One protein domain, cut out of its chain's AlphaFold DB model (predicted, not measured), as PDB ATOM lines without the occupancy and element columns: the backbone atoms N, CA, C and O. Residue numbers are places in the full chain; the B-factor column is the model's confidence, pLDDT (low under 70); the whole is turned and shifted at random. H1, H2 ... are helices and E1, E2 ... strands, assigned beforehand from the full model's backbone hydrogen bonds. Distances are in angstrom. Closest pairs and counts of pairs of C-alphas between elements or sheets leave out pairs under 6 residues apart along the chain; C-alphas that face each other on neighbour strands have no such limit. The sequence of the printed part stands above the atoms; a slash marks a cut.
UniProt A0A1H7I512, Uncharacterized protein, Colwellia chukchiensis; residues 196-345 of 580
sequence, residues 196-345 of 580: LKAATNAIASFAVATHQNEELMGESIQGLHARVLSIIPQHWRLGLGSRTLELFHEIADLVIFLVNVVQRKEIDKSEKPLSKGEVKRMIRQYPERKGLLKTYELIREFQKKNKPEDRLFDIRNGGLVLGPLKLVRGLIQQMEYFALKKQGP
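Overview. This is residues 196 to 345 of the 580 residues of an uncharacterized protein of Colwellia chukchiensis (UniProt A0A1H7I512). Two helices running opposite ways, H5 and H8, make the middle of a rounded body, with H5 nearest its centre. On one side H1 and H2 pack on H5 and the short H3 packs on H8; on the other side lie H7, crossing both H5 and H8, then H6 folded against H7, and a small two-stranded hairpin, E1 and E2, set between H5 and H7. The printed part has 150 residues with eight named helices and two named strands, in the order H1 H2 H3 H4 H5 H6 H7 E1 E2 H8; the sheet, E1 - E2, is antiparallel, and the class is mostly helix. The whole is compact, with a radius of gyration of the C-alphas of 14.6 A and spans of 40 by 37 by 33 A.

Arrangement. Look first at the hairpin of E1, residues 313 to 316, and E2, residues 319 to 322; the strands are antiparallel, at 133 degrees between directions. Between them N 314 and O 321 are 2.9 A apart and N 316 and O 319 are 3.1 A apart, both within hydrogen-bond range. Go next to H5, residues 248 to 267, where the closest C-alphas to E2 are those of Val 261 and Val 321, 6.0 A apart. Then find H7, residues 292 to 305; the closest C-alphas of H7 and E1 are those of Gln 303 and Phe 313, 6.4 A apart. H7 forms a helical hairpin with H6, residues 276 to 285, at a shallow tilt of 23 degrees, opposite ways; the closest C-alphas are those of Val 279 and Leu 293, at 6.5 A. H5 touches H7 with residues 250 to 254 alone, closest at the C-alphas of Asp 253 and Leu 292, 5.8 A, and is only just about perpendicular to it at 72 degrees. The same stretch of H5 touches H8, residues 327 to 343, at a shallow tilt of 25 degrees, opposite ways, with the C-alphas of Ile 251 and Met 335 closest at 7.1 A. H5 and H8 are the hubs, touching four helices each. H1, residues 196 to 212, touches H5 about perpendicular at 75 degrees, with the C-alphas of Ala 207 and Val 259 closest at 4.9 A. H2, residues 219 to 229, touches H1 at a steep tilt of 46 degrees, opposite ways, with the C-alphas of Ile 203 and Val 228 closest at 6.0 A. H3, residues 231 to 235, touches H8 at the C-alphas of Ile 232 and Ile 332, 6.4 A, while H4, residues 242 to 246, and H8 are near each other, with 6 pairs of C-alphas within 10 A. H5 and H6 are apart. Each O i to N i+4 pair is within hydrogen-bond range in H1, H2, H3, H4, H5, H6 and H8; in H7 it is 9 of 10.

Along the chain. Find C-alpha 196 at (-34.033, -0.509, 2.535); from there H1 runs 24.5 A to residue 212. H2 covers residues 219 to 229, H3 231 to 235 and H4 242 to 246. H5 starts at C-alpha 248, (-52.507, 5.382, 9.495), and spans 27.0 A to residue 267. H6 covers residues 276 to 285, and H7 runs 20.5 A from 292 to 305. After E1, 313 to 316, and E2, 319 to 322, H8 runs 23.8 A from residue 327 to C-alpha 343 at (-56.185, -5.721, 14.535).

Size, cuts and confidence. The two C-alphas farthest apart are those of Glu 215 and Pro 345, at 42.0 A. The printed part has no cut, and no link is long. The mean pLDDT of the printed part is 86.3; look for values under 70 at residues 213 to 217, 240 and 271.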
ATOM      1  N   LEU A 196     -34.145  -0.979   1.161       85.69
ATOM      2  CA  LEU A 196     -34.033  -0.509   2.535       85.69
ATOM      3  C   LEU A 196     -33.135   0.738   2.671       85.69
ATOM      4  O   LEU A 196     -33.385   1.584   3.535       85.69
ATOM      5  N   LYS A 197     -32.080   0.860   1.855       85.25
ATOM      6  CA  LYS A 197     -31.210   2.048   1.792       85.25
ATOM      7  C   LYS A 197     -31.986   3.256   1.269       85.25
ATOM      8  O   LYS A 197     -31.936   4.311   1.895       85.25
ATOM      9  N   ALA A 198     -32.764   3.097   0.201       84.44
ATOM     10  CA  ALA A 198     -33.620   4.148  -0.346       84.44
ATOM     11  C   ALA A 198     -34.667   4.615   0.678       84.44
ATOM     12  O   ALA A 198     -34.799   5.812   0.928       84.44
ATOM     13  N   ALA A 199     -35.339   3.682   1.359       88.50
ATOM     14  CA  ALA A 199     -36.288   4.006   2.425       88.50
ATOM     15  C   ALA A 199     -35.616   4.726   3.615       88.50
ATOM     16  O   ALA A 199     -36.159   5.695   4.148       88.50
ATOM     17  N   THR A 200     -34.403   4.313   3.995       89.50
ATOM     18  CA  THR A 200     -33.609   4.991   5.035       89.50
ATOM     19  C   THR A 200     -33.249   6.419   4.620       89.50
ATOM     20  O   THR A 200     -33.433   7.357   5.398       89.50
ATOM     21  N   ASN A 201     -32.804   6.600   3.376       87.81
ATOM     22  CA  ASN A 201     -32.471   7.907   2.820       87.81
ATOM     23  C   ASN A 201     -33.694   8.825   2.737       87.81
ATOM     24  O   ASN A 201     -33.558  10.017   2.994       87.81
ATOM     25  N   ALA A 202     -34.884   8.295   2.437       89.62
ATOM     26  CA  ALA A 202     -36.122   9.070   2.441       89.62
ATOM     27  C   ALA A 202     -36.453   9.602   3.847       89.62
ATOM     28  O   ALA A 202     -36.775  10.779   3.992       89.62
ATOM     29  N   ILE A 203     -36.299   8.778   4.892       90.88
ATOM     30  CA  ILE A 203     -36.498   9.202   6.291       90.88
ATOM     31  C   ILE A 203     -35.491  10.292   6.678       90.88
ATOM     32  O   ILE A 203     -35.879  11.318   7.236       90.88
ATOM     33  N   ALA A 204     -34.208  10.091   6.366       89.06
ATOM     34  CA  ALA A 204     -33.156  11.062   6.670       89.06
ATOM     35  C   ALA A 204     -33.369  12.386   5.918       89.06
ATOM     36  O   ALA A 204     -33.309  13.458   6.515       89.06
ATOM     37  N   SER A 205     -33.697  12.306   4.627       88.50
ATOM     38  CA  SER A 205     -34.027  13.460   3.788       88.50
ATOM     39  C   SER A 205     -35.226  14.220   4.337       88.50
ATOM     40  O   SER A 205     -35.209  15.447   4.384       88.50
ATOM     41  N   PHE A 206     -36.254  13.502   4.800       89.62
ATOM     42  CA  PHE A 206     -37.432  14.128   5.385       89.62
ATOM     43  C   PHE A 206     -37.084  14.849   6.686       89.62
ATOM     44  O   PHE A 206     -37.514  15.982   6.878       89.62
ATOM     45  N   ALA A 207     -36.229  14.257   7.525       89.19
ATOM     46  CA  ALA A 207     -35.744  14.908   8.734       89.19
ATOM     47  C   ALA A 207     -34.971  16.202   8.445       89.19
ATOM     48  O   ALA A 207     -35.240  17.225   9.078       89.19
ATOM     49  N   VAL A 208     -34.081  16.189   7.446       86.00
ATOM     50  CA  VAL A 208     -33.366  17.390   6.984       86.00
ATOM     51  C   VAL A 208     -34.345  18.449   6.478       86.00
ATOM     52  O   VAL A 208     -34.275  19.599   6.911       86.00
ATOM     53  N   ALA A 209     -35.293  18.059   5.621       83.94
ATOM     54  CA  ALA A 209     -36.291  18.960   5.050       83.94
ATOM     55  C   ALA A 209     -37.115  19.665   6.136       83.94
ATOM     56  O   ALA A 209     -37.299  20.880   6.088       83.94
ATOM     57  N   THR A 210     -37.574  18.909   7.141       81.94
ATOM     58  CA  THR A 210     -38.370  19.446   8.252       81.94
ATOM     59  C   THR A 210     -37.562  20.302   9.220       81.94
ATOM     60  O   THR A 210     -38.127  21.195   9.839       81.94
ATOM     61  N   HIS A 211     -36.255  20.059   9.347       80.19
ATOM     62  CA  HIS A 211     -35.374  20.866  10.190       80.19
ATOM     63  C   HIS A 211     -35.052  22.226   9.555       80.19
ATOM     64  O   HIS A 211     -34.972  23.231  10.253       80.19
ATOM     65  N   GLN A 212     -34.857  22.261   8.233       72.69
ATOM     66  CA  GLN A 212     -34.407  23.457   7.513       72.69
ATOM     67  C   GLN A 212     -35.541  24.416   7.117       72.69
ATOM     68  O   GLN A 212     -35.270  25.594   6.902       72.69
ATOM     69  N   ASN A 213     -36.787  23.941   7.003       63.16
ATOM     70  CA  ASN A 213     -37.912  24.709   6.452       63.16
ATOM     71  C   ASN A 213     -39.180  24.597   7.319       63.16
ATOM     72  O   ASN A 213     -40.187  24.043   6.878       63.16
ATOM     73  N   GLU A 214     -39.164  25.145   8.541       53.50
ATOM     74  CA  GLU A 214     -40.339  25.131   9.437       53.50
ATOM     75  C   GLU A 214     -41.585  25.845   8.852       53.50
ATOM     76  O   GLU A 214     -42.700  25.546   9.278       53.50
ATOM     77  N   GLU A 215     -41.442  26.736   7.854       53.31
ATOM     78  CA  GLU A 215     -42.537  27.613   7.387       53.31
ATOM     79  C   GLU A 215     -43.173  27.275   6.019       53.31
ATOM     80  O   GLU A 215     -44.229  27.824   5.705       53.31
ATOM     81  N   LEU A 216     -42.631  26.359   5.200       52.66
ATOM     82  CA  LEU A 216     -43.207  26.056   3.873       52.66
ATOM     83  C   LEU A 216     -43.304  24.552   3.591       52.66
ATOM     84  O   LEU A 216     -42.342  23.916   3.173       52.66
ATOM     85  N   MET A 217     -44.517  23.999   3.708       60.59
ATOM     86  CA  MET A 217     -44.901  22.682   3.172       60.59
ATOM     87  C   MET A 217     -45.009  22.725   1.634       60.59
ATOM     88  O   MET A 217     -46.096  22.544   1.081       60.59
ATOM     89  N   GLY A 218     -43.903  23.004   0.937       75.31
ATOM     90  CA  GLY A 218     -43.850  22.959  -0.529       75.31
ATOM     91  C   GLY A 218     -44.145  21.555  -1.079       75.31
ATOM     92  O   GLY A 218     -44.017  20.563  -0.358       75.31
ATOM     93  N   GLU A 219     -44.511  21.457  -2.361       80.88
ATOM     94  CA  GLU A 219     -44.874  20.186  -3.019       80.88
ATOM     95  C   GLU A 219     -43.813  19.090  -2.829       80.88
ATOM     96  O   GLU A 219     -44.152  17.939  -2.562       80.88
ATOM     97  N   SER A 220     -42.522  19.441  -2.860       83.25
ATOM     98  CA  SER A 220     -41.431  18.486  -2.627       83.25
ATOM     99  C   SER A 220     -41.426  17.893  -1.213       83.25
ATOM    100  O   SER A 220     -41.197  16.694  -1.061       83.25
ATOM    101  N   ILE A 221     -41.711  18.687  -0.171       83.69
ATOM    102  CA  ILE A 221     -41.791  18.183   1.212       83.69
ATOM    103  C   ILE A 221     -43.026  17.293   1.373       83.69
ATOM    104  O   ILE A 221     -42.950  16.254   2.026       83.69
ATOM    105  N   GLN A 222     -44.145  17.656   0.743       85.94
ATOM    106  CA  GLN A 222     -45.356  16.832   0.745       85.94
ATOM    107  C   GLN A 222     -45.128  15.492   0.034       85.94
ATOM    108  O   GLN A 222     -45.504  14.447   0.565       85.94
ATOM    109  N   GLY A 223     -44.453  15.507  -1.120       87.44
ATOM    110  CA  GLY A 223     -44.061  14.300  -1.848       87.44
ATOM    111  C   GLY A 223     -43.141  13.398  -1.025       87.44
ATOM    112  O   GLY A 223     -43.374  12.192  -0.935       87.44
ATOM    113  N   LEU A 224     -42.152  13.978  -0.342       88.12
ATOM    114  CA  LEU A 224     -41.238  13.242   0.528       88.12
ATOM    115  C   LEU A 224     -41.938  12.679   1.777       88.12
ATOM    116  O   LEU A 224     -41.687  11.543   2.175       88.12
ATOM    117  N   HIS A 225     -42.869  13.428   2.367       88.81
ATOM    118  CA  HIS A 225     -43.691  12.945   3.475       88.81
ATOM    119  C   HIS A 225     -44.567  11.760   3.045       88.81
ATOM    120  O   HIS A 225     -44.575  10.727   3.717       88.81
ATOM    121  N   ALA A 226     -45.247  11.868   1.898       88.31
ATOM    122  CA  ALA A 226     -46.026  10.772   1.326       88.31
ATOM    123  C   ALA A 226     -45.149   9.540   1.062       88.31
ATOM    124  O   ALA A 226     -45.548   8.416   1.369       88.31
ATOM    125  N   ARG A 227     -43.922   9.754   0.573       88.69
ATOM    126  CA  ARG A 227     -42.938   8.695   0.352       88.69
ATOM    127  C   ARG A 227     -42.516   7.983   1.639       88.69
ATOM    128  O   ARG A 227     -42.369   6.761   1.633       88.69
ATOM    129  N   VAL A 228     -42.316   8.710   2.738       91.25
ATOM    130  CA  VAL A 228     -41.975   8.106   4.037       91.25
ATOM    131  C   VAL A 228     -43.163   7.329   4.610       91.25
ATOM    132  O   VAL A 228     -42.989   6.211   5.093       91.25
ATOM    133  N   LEU A 229     -44.382   7.865   4.495       89.75
ATOM    134  CA  LEU A 229     -45.603   7.166   4.911       89.75
ATOM    135  C   LEU A 229     -45.856   5.888   4.093       89.75
ATOM    136  O   LEU A 229     -46.420   4.930   4.618       89.75
ATOM    137  N   SER A 230     -45.409   5.841   2.832       88.56
ATOM    138  CA  SER A 230     -45.570   4.665   1.975       88.56
ATOM    139  C   SER A 230     -44.579   3.533   2.264       88.56
ATOM    140  O   SER A 230     -44.784   2.436   1.752       88.56
ATOM    141  N   ILE A 231     -43.539   3.742   3.085       89.69
ATOM    142  CA  ILE A 231     -42.531   2.707   3.394       89.69
ATOM    143  C   ILE A 231     -43.186   1.456   3.998       89.69
ATOM    144  O   ILE A 231     -42.853   0.342   3.602       89.69
ATOM    145  N   ILE A 232     -44.143   1.629   4.917       88.88
ATOM    146  CA  ILE A 232     -44.834   0.511   5.580       88.88
ATOM    147  C   ILE A 232     -45.640  -0.337   4.590       88.88
ATOM    148  O   ILE A 232     -45.325  -1.520   4.456       88.88
ATOM    149  N   PRO A 233     -46.638   0.215   3.861       87.31
ATOM    150  CA  PRO A 233     -47.396  -0.582   2.900       87.31
ATOM    151  C   PRO A 233     -46.504  -1.159   1.799       87.31
ATOM    152  O   PRO A 233     -46.722  -2.294   1.385       87.31
ATOM    153  N   GLN A 234     -45.448  -0.449   1.383       86.00
ATOM    154  CA  GLN A 234     -44.469  -0.997   0.444       86.00
ATOM    155  C   GLN A 234     -43.734  -2.217   1.005       86.00
ATOM    156  O   GLN A 234     -43.538  -3.209   0.308       86.00
ATOM    157  N   HIS A 235     -43.322  -2.193   2.266       84.38
ATOM    158  CA  HIS A 235     -42.642  -3.338   2.868       84.38
ATOM    159  C   HIS A 235     -43.555  -4.518   3.148       84.38
ATOM    160  O   HIS A 235     -43.150  -5.654   2.931       84.38
ATOM    161  N   TRP A 236     -44.814  -4.265   3.484       85.50
ATOM    162  CA  TRP A 236     -45.829  -5.313   3.517       85.50
ATOM    163  C   TRP A 236     -46.291  -5.761   2.127       85.50
ATOM    164  O   TRP A 236     -47.131  -6.645   2.042       85.50
ATOM    165  N   ARG A 237     -45.745  -5.202   1.038       85.75
ATOM    166  CA  ARG A 237     -46.117  -5.520  -0.353       85.75
ATOM    167  C   ARG A 237     -47.612  -5.346  -0.632       85.75
ATOM    168  O   ARG A 237     -48.235  -6.139  -1.331       85.75
ATOM    169  N   LEU A 238     -48.178  -4.281  -0.079       82.06
ATOM    170  CA  LEU A 238     -49.588  -3.928  -0.162       82.06
ATOM    171  C   LEU A 238     -49.792  -2.625  -0.937       82.06
ATOM    172  O   LEU A 238     -48.884  -1.803  -1.086       82.06
ATOM    173  N   GLY A 239     -51.026  -2.418  -1.390       72.81
ATOM    174  CA  GLY A 239     -51.528  -1.088  -1.727       72.81
ATOM    175  C   GLY A 239     -51.950  -0.303  -0.479       72.81
ATOM    176  O   GLY A 239     -51.827  -0.772   0.653       72.81
ATOM    177  N   LEU A 240     -52.514   0.891  -0.678       67.81
ATOM    178  CA  LEU A 240     -53.198   1.638   0.387       67.81
ATOM    179  C   LEU A 240     -54.581   1.018   0.661       67.81
ATOM    180  O   LEU A 240     -55.611   1.572   0.289       67.81
ATOM    181  N   GLY A 241     -54.578  -0.171   1.266       70.31
ATOM    182  CA  GLY A 241     -55.772  -0.937   1.623       70.31
ATOM    183  C   GLY A 241     -56.409  -0.506   2.947       70.31
ATOM    184  O   GLY A 241     -55.835   0.263   3.727       70.31
ATOM    185  N   SER A 242     -57.602  -1.040   3.220       73.62
ATOM    186  CA  SER A 242     -58.396  -0.732   4.416       73.62
ATOM    187  C   SER A 242     -57.626  -0.986   5.717       73.62
ATOM    188  O   SER A 242     -57.701  -0.181   6.645       73.62
ATOM    189  N   ARG A 243     -56.803  -2.040   5.766       81.25
ATOM    190  CA  ARG A 243     -56.021  -2.394   6.960       81.25
ATOM    191  C   ARG A 243     -54.831  -1.482   7.201       81.25
ATOM    192  O   ARG A 243     -54.536  -1.167   8.352       81.25
ATOM    193  N   THR A 244     -54.174  -1.011   6.145       82.19
ATOM    194  CA  THR A 244     -53.120   0.006   6.297       82.19
ATOM    195  C   THR A 244     -53.726   1.331   6.763       82.19
ATOM    196  O   THR A 244     -53.178   1.983   7.652       82.19
ATOM    197  N   LEU A 245     -54.892   1.706   6.223       85.50
ATOM    198  CA  LEU A 245     -55.615   2.918   6.625       85.50
ATOM    199  C   LEU A 245     -56.036   2.887   8.099       85.50
ATOM    200  O   LEU A 245     -55.908   3.896   8.791       85.50
ATOM    201  N   GLU A 246     -56.462   1.732   8.615       87.88
ATOM    202  CA  GLU A 246     -56.760   1.562  10.042       87.88
ATOM    203  C   GLU A 246     -55.560   1.882  10.944       87.88
ATOM    204  O   GLU A 246     -55.762   2.313  12.076       87.88
ATOM    205  N   LEU A 247     -54.324   1.708  10.469       89.50
ATOM    206  CA  LEU A 247     -53.084   1.979  11.209       89.50
ATOM    207  C   LEU A 247     -52.461   3.344  10.880       89.50
ATOM    208  O   LEU A 247     -51.402   3.675  11.411       89.50
ATOM    209  N   PHE A 248     -53.096   4.150  10.025       89.06
ATOM    210  CA  PHE A 248     -52.507   5.382   9.495       89.06
ATOM    211  C   PHE A 248     -52.051   6.361  10.584       89.06
ATOM    212  O   PHE A 248     -50.979   6.952  10.476       89.06
ATOM    213  N   HIS A 249     -52.835   6.518  11.654       89.31
ATOM    214  CA  HIS A 249     -52.471   7.411  12.757       89.31
ATOM    215  C   HIS A 249     -51.213   6.939  13.489       89.31
ATOM    216  O   HIS A 249     -50.325   7.745  13.753       89.31
ATOM    217  N   GLU A 250     -51.107   5.642  13.776       92.06
ATOM    218  CA  GLU A 250     -49.921   5.059  14.394       92.06
ATOM    219  C   GLU A 250     -48.690   5.147  13.474       92.06
ATOM    220  O   GLU A 250     -47.596   5.440  13.962       92.06
ATOM    221  N   ILE A 251     -48.864   4.971  12.155       90.69
ATOM    222  CA  ILE A 251     -47.801   5.169  11.152       90.69
ATOM    223  C   ILE A 251     -47.311   6.622  11.182       90.69
ATOM    224  O   ILE A 251     -46.111   6.871  11.305       90.69
ATOM    225  N   ALA A 252     -48.232   7.584  11.100       89.69
ATOM    226  CA  ALA A 252     -47.898   9.004  11.076       89.69
ATOM    227  C   ALA A 252     -47.176   9.439  12.363       89.69
ATOM    228  O   ALA A 252     -46.130  10.086  12.297       89.69
ATOM    229  N   ASP A 253     -47.688   9.032  13.527       92.25
ATOM    230  CA  ASP A 253     -47.078   9.292  14.834       92.25
ATOM    231  C   ASP A 253     -45.658   8.710  14.934       92.25
ATOM    232  O   ASP A 253     -44.735   9.380  15.407       92.25
ATOM    233  N   LEU A 254     -45.459   7.476  14.463       93.44
ATOM    234  CA  LEU A 254     -44.152   6.824  14.459       93.44
ATOM    235  C   LEU A 254     -43.150   7.557  13.561       93.44
ATOM    236  O   LEU A 254     -42.016   7.782  13.985       93.44
ATOM    237  N   VAL A 255     -43.568   7.976  12.363       91.75
ATOM    238  CA  VAL A 255     -42.733   8.770  11.447       91.75
ATOM    239  C   VAL A 255     -42.315  10.088  12.095       91.75
ATOM    240  O   VAL A 255     -41.138  10.439  12.040       91.75
ATOM    241  N   ILE A 256     -43.229  10.784  12.779       90.31
ATOM    242  CA  ILE A 256     -42.925  12.032  13.500       90.31
ATOM    243  C   ILE A 256     -41.842  11.806  14.561       90.31
ATOM    244  O   ILE A 256     -40.881  12.573  14.646       90.31
ATOM    245  N   PHE A 257     -41.980  10.758  15.380       93.19
ATOM    246  CA  PHE A 257     -40.986  10.449  16.409       93.19
ATOM    247  C   PHE A 257     -39.644  10.048  15.809       93.19
ATOM    248  O   PHE A 257     -38.605  10.491  16.298       93.19
ATOM    249  N   LEU A 258     -39.662   9.246  14.744       92.81
ATOM    250  CA  LEU A 258     -38.453   8.783  14.081       92.81
ATOM    251  C   LEU A 258     -37.679   9.945  13.460       92.81
ATOM    252  O   LEU A 258     -36.494  10.091  13.735       92.81
ATOM    253  N   VAL A 259     -38.359  10.814  12.712       89.75
ATOM    254  CA  VAL A 259     -37.781  12.032  12.128       89.75
ATOM    255  C   VAL A 259     -37.153  12.912  13.202       89.75
ATOM    256  O   VAL A 259     -36.005  13.326  13.061       89.75
ATOM    257  N   ASN A 260     -37.862  13.146  14.311       89.75
ATOM    258  CA  ASN A 260     -37.343  13.983  15.389       89.75
ATOM    259  C   ASN A 260     -36.078  13.393  16.026       89.75
ATOM    260  O   ASN A 260     -35.135  14.118  16.329       89.75
ATOM    261  N   VAL A 261     -36.045  12.078  16.236       91.44
ATOM    262  CA  VAL A 261     -34.894  11.395  16.836       91.44
ATOM    263  C   VAL A 261     -33.710  11.320  15.860       91.44
ATOM    264  O   VAL A 261     -32.571  11.516  16.286       91.44
ATOM    265  N   VAL A 262     -33.963  11.100  14.565       90.25
ATOM    266  CA  VAL A 262     -32.940  11.132  13.503       90.25
ATOM    267  C   VAL A 262     -32.325  12.525  13.394       90.25
ATOM    268  O   VAL A 262     -31.105  12.644  13.416       90.25
ATOM    269  N   GLN A 263     -33.150  13.576  13.365       88.00
ATOM    270  CA  GLN A 263     -32.684  14.962  13.365       88.00
ATOM    271  C   GLN A 263     -31.735  15.227  14.539       88.00
ATOM    272  O   GLN A 263     -30.624  15.710  14.342       88.00
ATOM    273  N   ARG A 264     -32.125  14.858  15.764       86.06
ATOM    274  CA  ARG A 264     -31.298  15.112  16.952       86.06
ATOM    275  C   ARG A 264     -29.935  14.426  16.878       86.06
ATOM    276  O   ARG A 264     -28.920  15.055  17.169       86.06
ATOM    277  N   LYS A 265     -29.911  13.148  16.488       84.38
ATOM    278  CA  LYS A 265     -28.682  12.348  16.444       84.38
ATOM    279  C   LYS A 265     -27.765  12.759  15.293       84.38
ATOM    280  O   LYS A 265     -26.585  12.997  15.520       84.38
ATOM    281  N   GLU A 266     -28.307  12.828  14.082       81.38
ATOM    282  CA  GLU A 266     -27.513  12.941  12.855       81.38
ATOM    283  C   GLU A 266     -27.292  14.401  12.424       81.38
ATOM    284  O   GLU A 266     -26.257  14.716  11.840       81.38
ATOM    285  N   ILE A 267     -28.229  15.308  12.734       79.31
ATOM    286  CA  ILE A 267     -28.178  16.720  12.314       79.31
ATOM    287  C   ILE A 267     -27.695  17.603  13.466       79.31
ATOM    288  O   ILE A 267     -26.627  18.207  13.375       79.31
ATOM    289  N   ASP A 268     -28.432  17.624  14.579       80.62
ATOM    290  CA  ASP A 268     -28.108  18.478  15.732       80.62
ATOM    291  C   ASP A 268     -26.879  17.966  16.506       80.62
ATOM    292  O   ASP A 268     -26.363  18.657  17.388       80.62
ATOM    293  N   LYS A 269     -26.436  16.730  16.223       79.50
ATOM    294  CA  LYS A 269     -25.380  16.001  16.949       79.50
ATOM    295  C   LYS A 269     -25.603  16.007  18.467       79.50
ATOM    296  O   LYS A 269     -24.658  16.019  19.255       79.50
ATOM    297  N   SER A 270     -26.872  16.001  18.883       73.31
ATOM    298  CA  SER A 270     -27.296  15.973  20.278       73.31
ATOM    299  C   SER A 270     -28.053  14.677  20.559       73.31
ATOM    300  O   SER A 270     -29.113  14.410  20.004       73.31
ATOM    301  N   GLU A 271     -27.566  13.849  21.483       67.94
ATOM    302  CA  GLU A 271     -28.294  12.638  21.900       67.94
ATOM    303  C   GLU A 271     -29.463  12.948  22.859       67.94
ATOM    304  O   GLU A 271     -29.801  12.148  23.737       67.94
ATOM    305  N   LYS A 272     -30.089  14.127  22.755       84.44
ATOM    306  CA  LYS A 272     -31.145  14.529  23.688       84.44
ATOM    307  C   LYS A 272     -32.370  13.618  23.518       84.44
ATOM    308  O   LYS A 272     -33.017  13.680  22.470       84.44
ATOM    309  N   PRO A 273     -32.782  12.844  24.539       89.44
ATOM    310  CA  PRO A 273     -33.902  11.918  24.396       89.44
ATOM    311  C   PRO A 273     -35.226  12.641  24.138       89.44
ATOM    312  O   PRO A 273     -35.524  13.644  24.793       89.44
ATOM    313  N   LEU A 274     -36.045  12.118  23.222       93.00
ATOM    314  CA  LEU A 274     -37.422  12.567  23.028       93.00
ATOM    315  C   LEU A 274     -38.243  12.151  24.248       93.00
ATOM    316  O   LEU A 274     -38.545  10.973  24.437       93.00
ATOM    317  N   SER A 275     -38.568  13.116  25.106       93.19
ATOM    318  CA  SER A 275     -39.235  12.842  26.380       93.19
ATOM    319  C   SER A 275     -40.761  12.914  26.278       93.19
ATOM    320  O   SER A 275     -41.329  13.645  25.465       93.19
ATOM    321  N   LYS A 276     -41.454  12.253  27.214       92.81
ATOM    322  CA  LYS A 276     -42.918  12.352  27.366       92.81
ATOM    323  C   LYS A 276     -43.407  13.802  27.508       92.81
ATOM    324  O   LYS A 276     -44.506  14.130  27.065       92.81
ATOM    325  N   GLY A 277     -42.617  14.668  28.150       92.38
ATOM    326  CA  GLY A 277     -42.938  16.089  28.305       92.38
ATOM    327  C   GLY A 277     -42.941  16.837  26.972       92.38
ATOM    328  O   GLY A 277     -43.830  17.648  26.724       92.38
ATOM    329  N   GLU A 278     -42.002  16.509  26.085       90.38
ATOM    330  CA  GLU A 278     -41.933  17.083  24.739       90.38
ATOM    331  C   GLU A 278     -43.088  16.597  23.865       90.38
ATOM    332  O   GLU A 278     -43.728  17.419  23.217       90.38
ATOM    333  N   VAL A 279     -43.448  15.312  23.936       92.12
ATOM    334  CA  VAL A 279     -44.633  14.782  23.239       92.12
ATOM    335  C   VAL A 279     -45.906  15.511  23.688       92.12
ATOM    336  O   VAL A 279     -46.710  15.936  22.863       92.12
ATOM    337  N   LYS A 280     -46.073  15.754  24.996       91.69
ATOM    338  CA  LYS A 280     -47.196  16.560  25.511       91.69
ATOM    339  C   LYS A 280     -47.188  17.995  24.976       91.69
ATOM    340  O   LYS A 280     -48.259  18.559  24.769       91.69
ATOM    341  N   ARG A 281     -46.013  18.595  24.765       90.06
ATOM    342  CA  ARG A 281     -45.884  19.929  24.158       90.06
ATOM    343  C   ARG A 281     -46.281  19.909  22.680       90.06
ATOM    344  O   ARG A 281     -47.029  20.791  22.281       90.06
ATOM    345  N   MET A 282     -45.878  18.886  21.920       88.94
ATOM    346  CA  MET A 282     -46.300  18.707  20.521       88.94
ATOM    347  C   MET A 282     -47.828  18.606  20.411       88.94
ATOM    348  O   MET A 282     -48.425  19.274  19.579       88.94
ATOM    349  N   ILE A 283     -48.482  17.866  21.314       89.31
ATOM    350  CA  ILE A 283     -49.955  17.766  21.357       89.31
ATOM    351  C   ILE A 283     -50.615  19.115  21.679       89.31
ATOM    352  O   ILE A 283     -51.691  19.407  21.173       89.31
ATOM    353  N   ARG A 284     -50.001  19.957  22.522       87.75
ATOM    354  CA  ARG A 284     -50.533  21.306  22.800       87.75
ATOM    355  C   ARG A 284     -50.452  22.224  21.580       87.75
ATOM    356  O   ARG A 284     -51.313  23.082  21.441       87.75
ATOM    357  N   GLN A 285     -49.428  22.054  20.745       83.56
ATOM    358  CA  GLN A 285     -49.248  22.808  19.500       83.56
ATOM    359  C   GLN A 285     -50.156  22.289  18.375       83.56
ATOM    360  O   GLN A 285     -50.635  23.087  17.579       83.56
ATOM    361  N   TYR A 286     -50.438  20.982  18.365       80.31
ATOM    362  CA  TYR A 286     -51.255  20.291  17.362       80.31
ATOM    363  C   TYR A 286     -52.334  19.422  18.042       80.31
ATOM    364  O   TYR A 286     -52.177  18.195  18.145       80.31
ATOM    365  N   PRO A 287     -53.413  20.032  18.581       78.81
ATOM    366  CA  PRO A 287     -54.417  19.344  19.399       78.81
ATOM    367  C   PRO A 287     -55.190  18.234  18.686       78.81
ATOM    368  O   PRO A 287     -55.807  17.402  19.349       78.81
ATOM    369  N   GLU A 288     -55.180  18.207  17.358       77.31
ATOM    370  CA  GLU A 288     -55.740  17.149  16.523       77.31
ATOM    371  C   GLU A 288     -54.966  15.825  16.652       77.31
ATOM    372  O   GLU A 288     -55.535  14.752  16.460       77.31
ATOM    373  N   ARG A 289     -53.702  15.862  17.099       77.25
ATOM    374  CA  ARG A 289     -52.827  14.686  17.251       77.25
ATOM    375  C   ARG A 289     -52.900  14.053  18.644       77.25
ATOM    376  O   ARG A 289     -51.887  13.712  19.254       77.25
ATOM    377  N   LYS A 290     -54.112  13.870  19.182       75.38
ATOM    378  CA  LYS A 290     -54.325  13.329  20.547       75.38
ATOM    379  C   LYS A 290     -53.774  11.904  20.735       75.38
ATOM    380  O   LYS A 290     -53.501  11.509  21.868       75.38
ATOM    381  N   GLY A 291     -53.596  11.156  19.642       84.38
ATOM    382  CA  GLY A 291     -53.039   9.797  19.618       84.38
ATOM    383  C   GLY A 291     -51.552   9.699  19.982       84.38
ATOM    384  O   GLY A 291     -51.158   8.689  20.567       84.38
ATOM    385  N   LEU A 292     -50.766  10.769  19.779       91.12
ATOM    386  CA  LEU A 292     -49.301  10.773  19.935       91.12
ATOM    387  C   LEU A 292     -48.831  10.192  21.270       91.12
ATOM    388  O   LEU A 292     -47.884   9.410  21.324       91.12
ATOM    389  N   LEU A 293     -49.490  10.557  22.375       93.31
ATOM    390  CA  LEU A 293     -49.078  10.087  23.698       93.31
ATOM    391  C   LEU A 293     -49.303   8.580  23.867       93.31
ATOM    392  O   LEU A 293     -48.487   7.911  24.497       93.31
ATOM    393  N   LYS A 294     -50.397   8.051  23.311       93.81
ATOM    394  CA  LYS A 294     -50.700   6.617  23.340       93.81
ATOM    395  C   LYS A 294     -49.684   5.853  22.492       93.81
ATOM    396  O   LYS A 294     -49.123   4.874  22.978       93.81
ATOM    397  N   THR A 295     -49.398   6.338  21.282       95.06
ATOM    398  CA  THR A 295     -48.405   5.740  20.381       95.06
ATOM    399  C   THR A 295     -47.013   5.734  21.017       95.06
ATOM    400  O   THR A 295     -46.353   4.699  21.043       95.06
ATOM    401  N   TYR A 296     -46.596   6.841  21.639       95.88
ATOM    402  CA  TYR A 296     -45.316   6.944  22.348       95.88
ATOM    403  C   TYR A 296     -45.158   5.889  23.458       95.88
ATOM    404  O   TYR A 296     -44.101   5.272  23.590       95.88
ATOM    405  N   GLU A 297     -46.199   5.653  24.263       95.00
ATOM    406  CA  GLU A 297     -46.131   4.634  25.319       95.00
ATOM    407  C   GLU A 297     -46.142   3.207  24.752       95.00
ATOM    408  O   GLU A 297     -45.427   2.355  25.280       95.00
ATOM    409  N   LEU A 298     -46.868   2.948  23.657       95.62
ATOM    410  CA  LEU A 298     -46.829   1.654  22.961       95.62
ATOM    411  C   LEU A 298     -45.442   1.355  22.378       95.62
ATOM    412  O   LEU A 298     -44.968   0.226  22.499       95.62
ATOM    413  N   ILE A 299     -44.768   2.361  21.807       96.62
ATOM    414  CA  ILE A 299     -43.375   2.235  21.353       96.62
ATOM    415  C   ILE A 299     -42.495   1.846  22.538       96.62
ATOM    416  O   ILE A 299     -41.803   0.836  22.495       96.62
ATOM    417  N   ARG A 300     -42.561   2.588  23.650       95.94
ATOM    418  CA  ARG A 300     -41.755   2.273  24.842       95.94
ATOM    419  C   ARG A 300     -42.035   0.883  25.400       95.94
ATOM    420  O   ARG A 300     -41.104   0.240  25.874       95.94
ATOM    421  N   GLU A 301     -43.286   0.430  25.384       95.06
ATOM    422  CA  GLU A 301     -43.648  -0.929  25.797       95.06
ATOM    423  C   GLU A 301     -42.949  -1.974  24.919       95.06
ATOM    424  O   GLU A 301     -42.352  -2.907  25.455       95.06
ATOM    425  N   PHE A 302     -42.995  -1.808  23.594       94.75
ATOM    426  CA  PHE A 302     -42.388  -2.744  22.648       94.75
ATOM    427  C   PHE A 302     -40.861  -2.759  22.755       94.75
ATOM    428  O   PHE A 302     -40.266  -3.808  22.986       94.75
ATOM    429  N   GLN A 303     -40.225  -1.585  22.713       93.56
ATOM    430  CA  GLN A 303     -38.763  -1.479  22.733       93.56
ATOM    431  C   GLN A 303     -38.146  -2.034  24.033       93.56
ATOM    432  O   GLN A 303     -37.043  -2.570  24.013       93.56
ATOM    433  N   LYS A 304     -38.865  -1.990  25.170       91.75
ATOM    434  CA  LYS A 304     -38.420  -2.629  26.427       91.75
ATOM    435  C   LYS A 304     -38.397  -4.155  26.373       91.75
ATOM    436  O   LYS A 304     -37.629  -4.755  27.120       91.75
ATOM    437  N   LYS A 305     -39.259  -4.768  25.559       90.25
ATOM    438  CA  LYS A 305     -39.322  -6.226  25.384       90.25
ATOM    439  C   LYS A 305     -38.240  -6.720  24.424       90.25
ATOM    440  O   LYS A 305     -37.790  -7.852  24.566       90.25
ATOM    441  N   ASN A 306     -37.803  -5.868  23.497       86.25
ATOM    442  CA  ASN A 306     -36.749  -6.195  22.546       86.25
ATOM    443  C   ASN A 306     -35.369  -6.206  23.210       86.25
ATOM    444  O   ASN A 306     -35.079  -5.427  24.136       86.25
ATOM    445  N   LYS A 307     -34.499  -7.075  22.689       81.62
ATOM    446  CA  LYS A 307     -33.072  -7.064  23.014       81.62
ATOM    447  C   LYS A 307     -32.437  -5.756  22.526       81.62
ATOM    448  O   LYS A 307     -32.948  -5.187  21.564       81.62
ATOM    449  N   PRO A 308     -31.376  -5.247  23.173       79.88
ATOM    450  CA  PRO A 308     -30.769  -3.962  22.817       79.88
ATOM    451  C   PRO A 308     -30.453  -3.786  21.323       79.88
ATOM    452  O   PRO A 308     -30.762  -2.748  20.753       79.88
ATOM    453  N   GLU A 309     -29.894  -4.807  20.687       75.62
ATOM    454  CA  GLU A 309     -29.530  -4.847  19.271       75.62
ATOM    455  C   GLU A 309     -30.737  -4.858  18.313       75.62
ATOM    456  O   GLU A 309     -30.626  -4.403  17.177       75.62
ATOM    457  N   ASP A 310     -31.910  -5.273  18.800       81.69
ATOM    458  CA  ASP A 310     -33.175  -5.345  18.054       81.69
ATOM    459  C   ASP A 310     -34.076  -4.115  18.294       81.69
ATOM    460  O   ASP A 310     -35.283  -4.129  18.024       81.69
ATOM    461  N   ARG A 311     -33.533  -3.034  18.866       88.12
ATOM    462  CA  ARG A 311     -34.306  -1.824  19.170       88.12
ATOM    463  C   ARG A 311     -34.202  -0.787  18.067       88.12
ATOM    464  O   ARG A 311     -33.113  -0.312  17.750       88.12
ATOM    465  N   LEU A 312     -35.363  -0.350  17.574       92.56
ATOM    466  CA  LEU A 312     -35.482   0.885  16.793       92.56
ATOM    467  C   LEU A 312     -35.164   2.102  17.666       92.56
ATOM    468  O   LEU A 312     -34.491   3.030  17.224       92.56
ATOM    469  N   PHE A 313     -35.654   2.090  18.908       93.50
ATOM    470  CA  PHE A 313     -35.385   3.143  19.876       93.50
ATOM    471  C   PHE A 313     -34.824   2.565  21.165       93.50
ATOM    472  O   PHE A 313     -35.436   1.703  21.796       93.50
ATOM    473  N   ASP A 314     -33.710   3.127  21.613       91.44
ATOM    474  CA  ASP A 314     -33.237   2.926  22.971       91.44
ATOM    475  C   ASP A 314     -33.941   3.878  23.942       91.44
ATOM    476  O   ASP A 314     -34.407   4.963  23.581       91.44
ATOM    477  N   ILE A 315     -34.005   3.472  25.213       90.56
ATOM    478  CA  ILE A 315     -34.611   4.276  26.277       90.56
ATOM    479  C   ILE A 315     -33.506   4.835  27.170       90.56
ATOM    480  O   ILE A 315     -33.002   4.143  28.053       90.56
ATOM    481  N   ARG A 316     -33.164   6.112  26.969       88.38
ATOM    482  CA  ARG A 316     -32.178   6.847  27.780       88.38
ATOM    483  C   ARG A 316     -32.866   7.979  28.531       88.38
ATOM    484  O   ARG A 316     -33.687   8.699  27.968       88.38
ATOM    485  N   ASN A 317     -32.577   8.115  29.827       86.31
ATOM    486  CA  ASN A 317     -33.189   9.121  30.714       86.31
ATOM    487  C   ASN A 317     -34.730   9.177  30.620       86.31
ATOM    488  O   ASN A 317     -35.345  10.239  30.677       86.31
ATOM    489  N   GLY A 318     -35.370   8.019  30.420       84.19
ATOM    490  CA  GLY A 318     -36.824   7.894  30.293       84.19
ATOM    491  C   GLY A 318     -37.429   8.349  28.954       84.19
ATOM    492  O   GLY A 318     -38.638   8.166  28.776       84.19
ATOM    493  N   GLY A 319     -36.628   8.889  28.031       91.38
ATOM    494  CA  GLY A 319     -37.019   9.270  26.670       91.38
ATOM    495  C   GLY A 319     -36.528   8.292  25.600       91.38
ATOM    496  O   GLY A 319     -35.805   7.348  25.913       91.38
ATOM    497  N   LEU A 320     -36.931   8.521  24.348       94.62
ATOM    498  CA  LEU A 320     -36.505   7.739  23.181       94.62
ATOM    499  C   LEU A 320     -35.256   8.355  22.528       94.62
ATOM    500  O   LEU A 320     -35.211   9.566  22.315       94.62
ATOM    501  N   VAL A 321     -34.275   7.526  22.181       92.69
ATOM    502  CA  VAL A 321     -33.135   7.861  21.305       92.69
ATOM    503  C   VAL A 321     -33.010   6.804  20.212       92.69
ATOM    504  O   VAL A 321     -33.586   5.726  20.353       92.69
ATOM    505  N   LEU A 322     -32.280   7.083  19.128       90.81
ATOM    506  CA  LEU A 322     -32.148   6.110  18.044       90.81
ATOM    507  C   LEU A 322     -31.366   4.888  18.536       90.81
ATOM    508  O   LEU A 322     -30.261   5.042  19.059       90.81
ATOM    509  N   GLY A 323     -31.952   3.705  18.379       88.38
ATOM    510  CA  GLY A 323     -31.308   2.438  18.701       88.38
ATOM    511  C   GLY A 323     -30.316   1.983  17.621       88.38
ATOM    512  O   GLY A 323     -30.099   2.689  16.631       88.38
ATOM    513  N   PRO A 324     -29.684   0.816  17.817       81.62
ATOM    514  CA  PRO A 324     -28.693   0.270  16.887       81.62
ATOM    515  C   PRO A 324     -29.312  -0.453  15.678       81.62
ATOM    516  O   PRO A 324     -28.616  -0.670  14.689       81.62
ATOM    517  N   LEU A 325     -30.596  -0.834  15.732       82.88
ATOM    518  CA  LEU A 325     -31.245  -1.563  14.644       82.88
ATOM    519  C   LEU A 325     -31.383  -0.676  13.397       82.88
ATOM    520  O   LEU A 325     -31.715   0.508  13.487       82.88
ATOM    521  N   LYS A 326     -31.214  -1.272  12.210       83.50
ATOM    522  CA  LYS A 326     -31.469  -0.603  10.925       83.50
ATOM    523  C   LYS A 326     -32.850   0.066  10.929       83.50
ATOM    524  O   LYS A 326     -33.861  -0.609  11.126       83.50
ATOM    525  N   LEU A 327     -32.877   1.371  10.640       88.19
ATOM    526  CA  LEU A 327     -34.051   2.252  10.734       88.19
ATOM    527  C   LEU A 327     -35.333   1.622  10.186       88.19
ATOM    528  O   LEU A 327     -36.328   1.495  10.894       88.19
ATOM    529  N   VAL A 328     -35.292   1.195   8.927       88.62
ATOM    530  CA  VAL A 328     -36.474   0.683   8.234       88.62
ATOM    531  C   VAL A 328     -36.915  -0.670   8.795       88.62
ATOM    532  O   VAL A 328     -38.103  -0.896   8.986       88.62
ATOM    533  N   ARG A 329     -35.973  -1.540   9.167       85.00
ATOM    534  CA  ARG A 329     -36.285  -2.828   9.800       85.00
ATOM    535  C   ARG A 329     -36.995  -2.632  11.140       85.00
ATOM    536  O   ARG A 329     -38.029  -3.247  11.387       85.00
ATOM    537  N   GLY A 330     -36.470  -1.744  11.983       88.81
ATOM    538  CA  GLY A 330     -37.096  -1.410  13.260       88.81
ATOM    539  C   GLY A 330     -38.455  -0.729  13.095       88.81
ATOM    540  O   GLY A 330     -39.369  -0.984  13.879       88.81
ATOM    541  N   LEU A 331     -38.608   0.095  12.052       92.00
ATOM    542  CA  LEU A 331     -39.874   0.722  11.681       92.00
ATOM    543  C   LEU A 331     -40.938  -0.341  11.344       92.00
ATOM    544  O   LEU A 331     -42.038  -0.275  11.892       92.00
ATOM    545  N   ILE A 332     -40.608  -1.344  10.520       89.44
ATOM    546  CA  ILE A 332     -41.535  -2.443  10.192       89.44
ATOM    547  C   ILE A 332     -41.905  -3.246  11.437       89.44
ATOM    548  O   ILE A 332     -43.092  -3.415  11.703       89.44
ATOM    549  N   GLN A 333     -40.930  -3.657  12.254       89.88
ATOM    550  CA  GLN A 333     -41.207  -4.412  13.487       89.88
ATOM    551  C   GLN A 333     -42.141  -3.652  14.441       89.88
ATOM    552  O   GLN A 333     -43.056  -4.227  15.030       89.88
ATOM    553  N   GLN A 334     -41.939  -2.339  14.583       93.12
ATOM    554  CA  GLN A 334     -42.810  -1.501  15.402       93.12
ATOM    555  C   GLN A 334     -44.238  -1.433  14.841       93.12
ATOM    556  O   GLN A 334     -45.194  -1.404  15.622       93.12
ATOM    557  N   MET A 335     -44.392  -1.430  13.515       92.38
ATOM    558  CA  MET A 335     -45.703  -1.441  12.867       92.38
ATOM    559  C   MET A 335     -46.422  -2.778  12.980       92.38
ATOM    560  O   MET A 335     -47.623  -2.784  13.241       92.38
ATOM    561  N   GLU A 336     -45.716  -3.901  12.859       91.25
ATOM    562  CA  GLU A 336     -46.295  -5.226  13.110       91.25
ATOM    563  C   GLU A 336     -46.821  -5.333  14.546       91.25
ATOM    564  O   GLU A 336     -47.906  -5.859  14.789       91.25
ATOM    565  N   TYR A 337     -46.101  -4.747  15.511       92.94
ATOM    566  CA  TYR A 337     -46.577  -4.661  16.888       92.94
ATOM    567  C   TYR A 337     -47.861  -3.827  17.024       92.94
ATOM    568  O   TYR A 337     -48.764  -4.199  17.777       92.94
ATOM    569  N   PHE A 338     -47.976  -2.707  16.304       93.81
ATOM    570  CA  PHE A 338     -49.213  -1.922  16.297       93.81
ATOM    571  C   PHE A 338     -50.371  -2.673  15.644       93.81
ATOM    572  O   PHE A 338     -51.472  -2.667  16.201       93.81
ATOM    573  N   ALA A 339     -50.123  -3.355  14.525       91.56
ATOM    574  CA  ALA A 339     -51.110  -4.198  13.862       91.56
ATOM    575  C   ALA A 339     -51.613  -5.291  14.813       91.56
ATOM    576  O   ALA A 339     -52.812  -5.372  15.068       91.56
ATOM    577  N   LEU A 340     -50.709  -6.013  15.483       91.94
ATOM    578  CA  LEU A 340     -51.064  -7.010  16.495       91.94
ATOM    579  C   LEU A 340     -51.949  -6.429  17.611       91.94
ATOM    580  O   LEU A 340     -52.927  -7.048  18.027       91.94
ATOM    581  N   LYS A 341     -51.621  -5.231  18.113       92.38
ATOM    582  CA  LYS A 341     -52.382  -4.582  19.192       92.38
ATOM    583  C   LYS A 341     -53.752  -4.070  18.755       92.38
ATOM    584  O   LYS A 341     -54.650  -4.014  19.594       92.38
ATOM    585  N   LYS A 342     -53.902  -3.644  17.500       91.12
ATOM    586  CA  LYS A 342     -55.113  -2.974  17.004       91.12
ATOM    587  C   LYS A 342     -56.047  -3.913  16.242       91.12
ATOM    588  O   LYS A 342     -57.257  -3.809  16.401       91.12
ATOM    589  N   GLN A 343     -55.482  -4.810  15.443       90.31
ATOM    590  CA  GLN A 343     -56.185  -5.721  14.535       90.31
ATOM    591  C   GLN A 343     -56.218  -7.168  15.056       90.31
ATOM    592  O   GLN A 343     -56.979  -7.979  14.538       90.31
ATOM    593  N   GLY A 344     -55.458  -7.484  16.111       90.44
ATOM    594  CA  GLY A 344     -55.460  -8.797  16.758       90.44
ATOM    595  C   GLY A 344     -54.428  -9.773  16.178       90.44
ATOM    596  O   GLY A 344     -53.670  -9.408  15.285       90.44
ATOM    597  N   PRO A 345     -54.356 -11.012  16.700       87.25
ATOM    598  CA  PRO A 345     -53.331 -11.992  16.324       87.25
ATOM    599  C   PRO A 345     -53.411 -12.456  14.863       87.25
ATOM    600  O   PRO A 345     -52.375 -12.737  14.267       87.25
TER     601      PRO A 345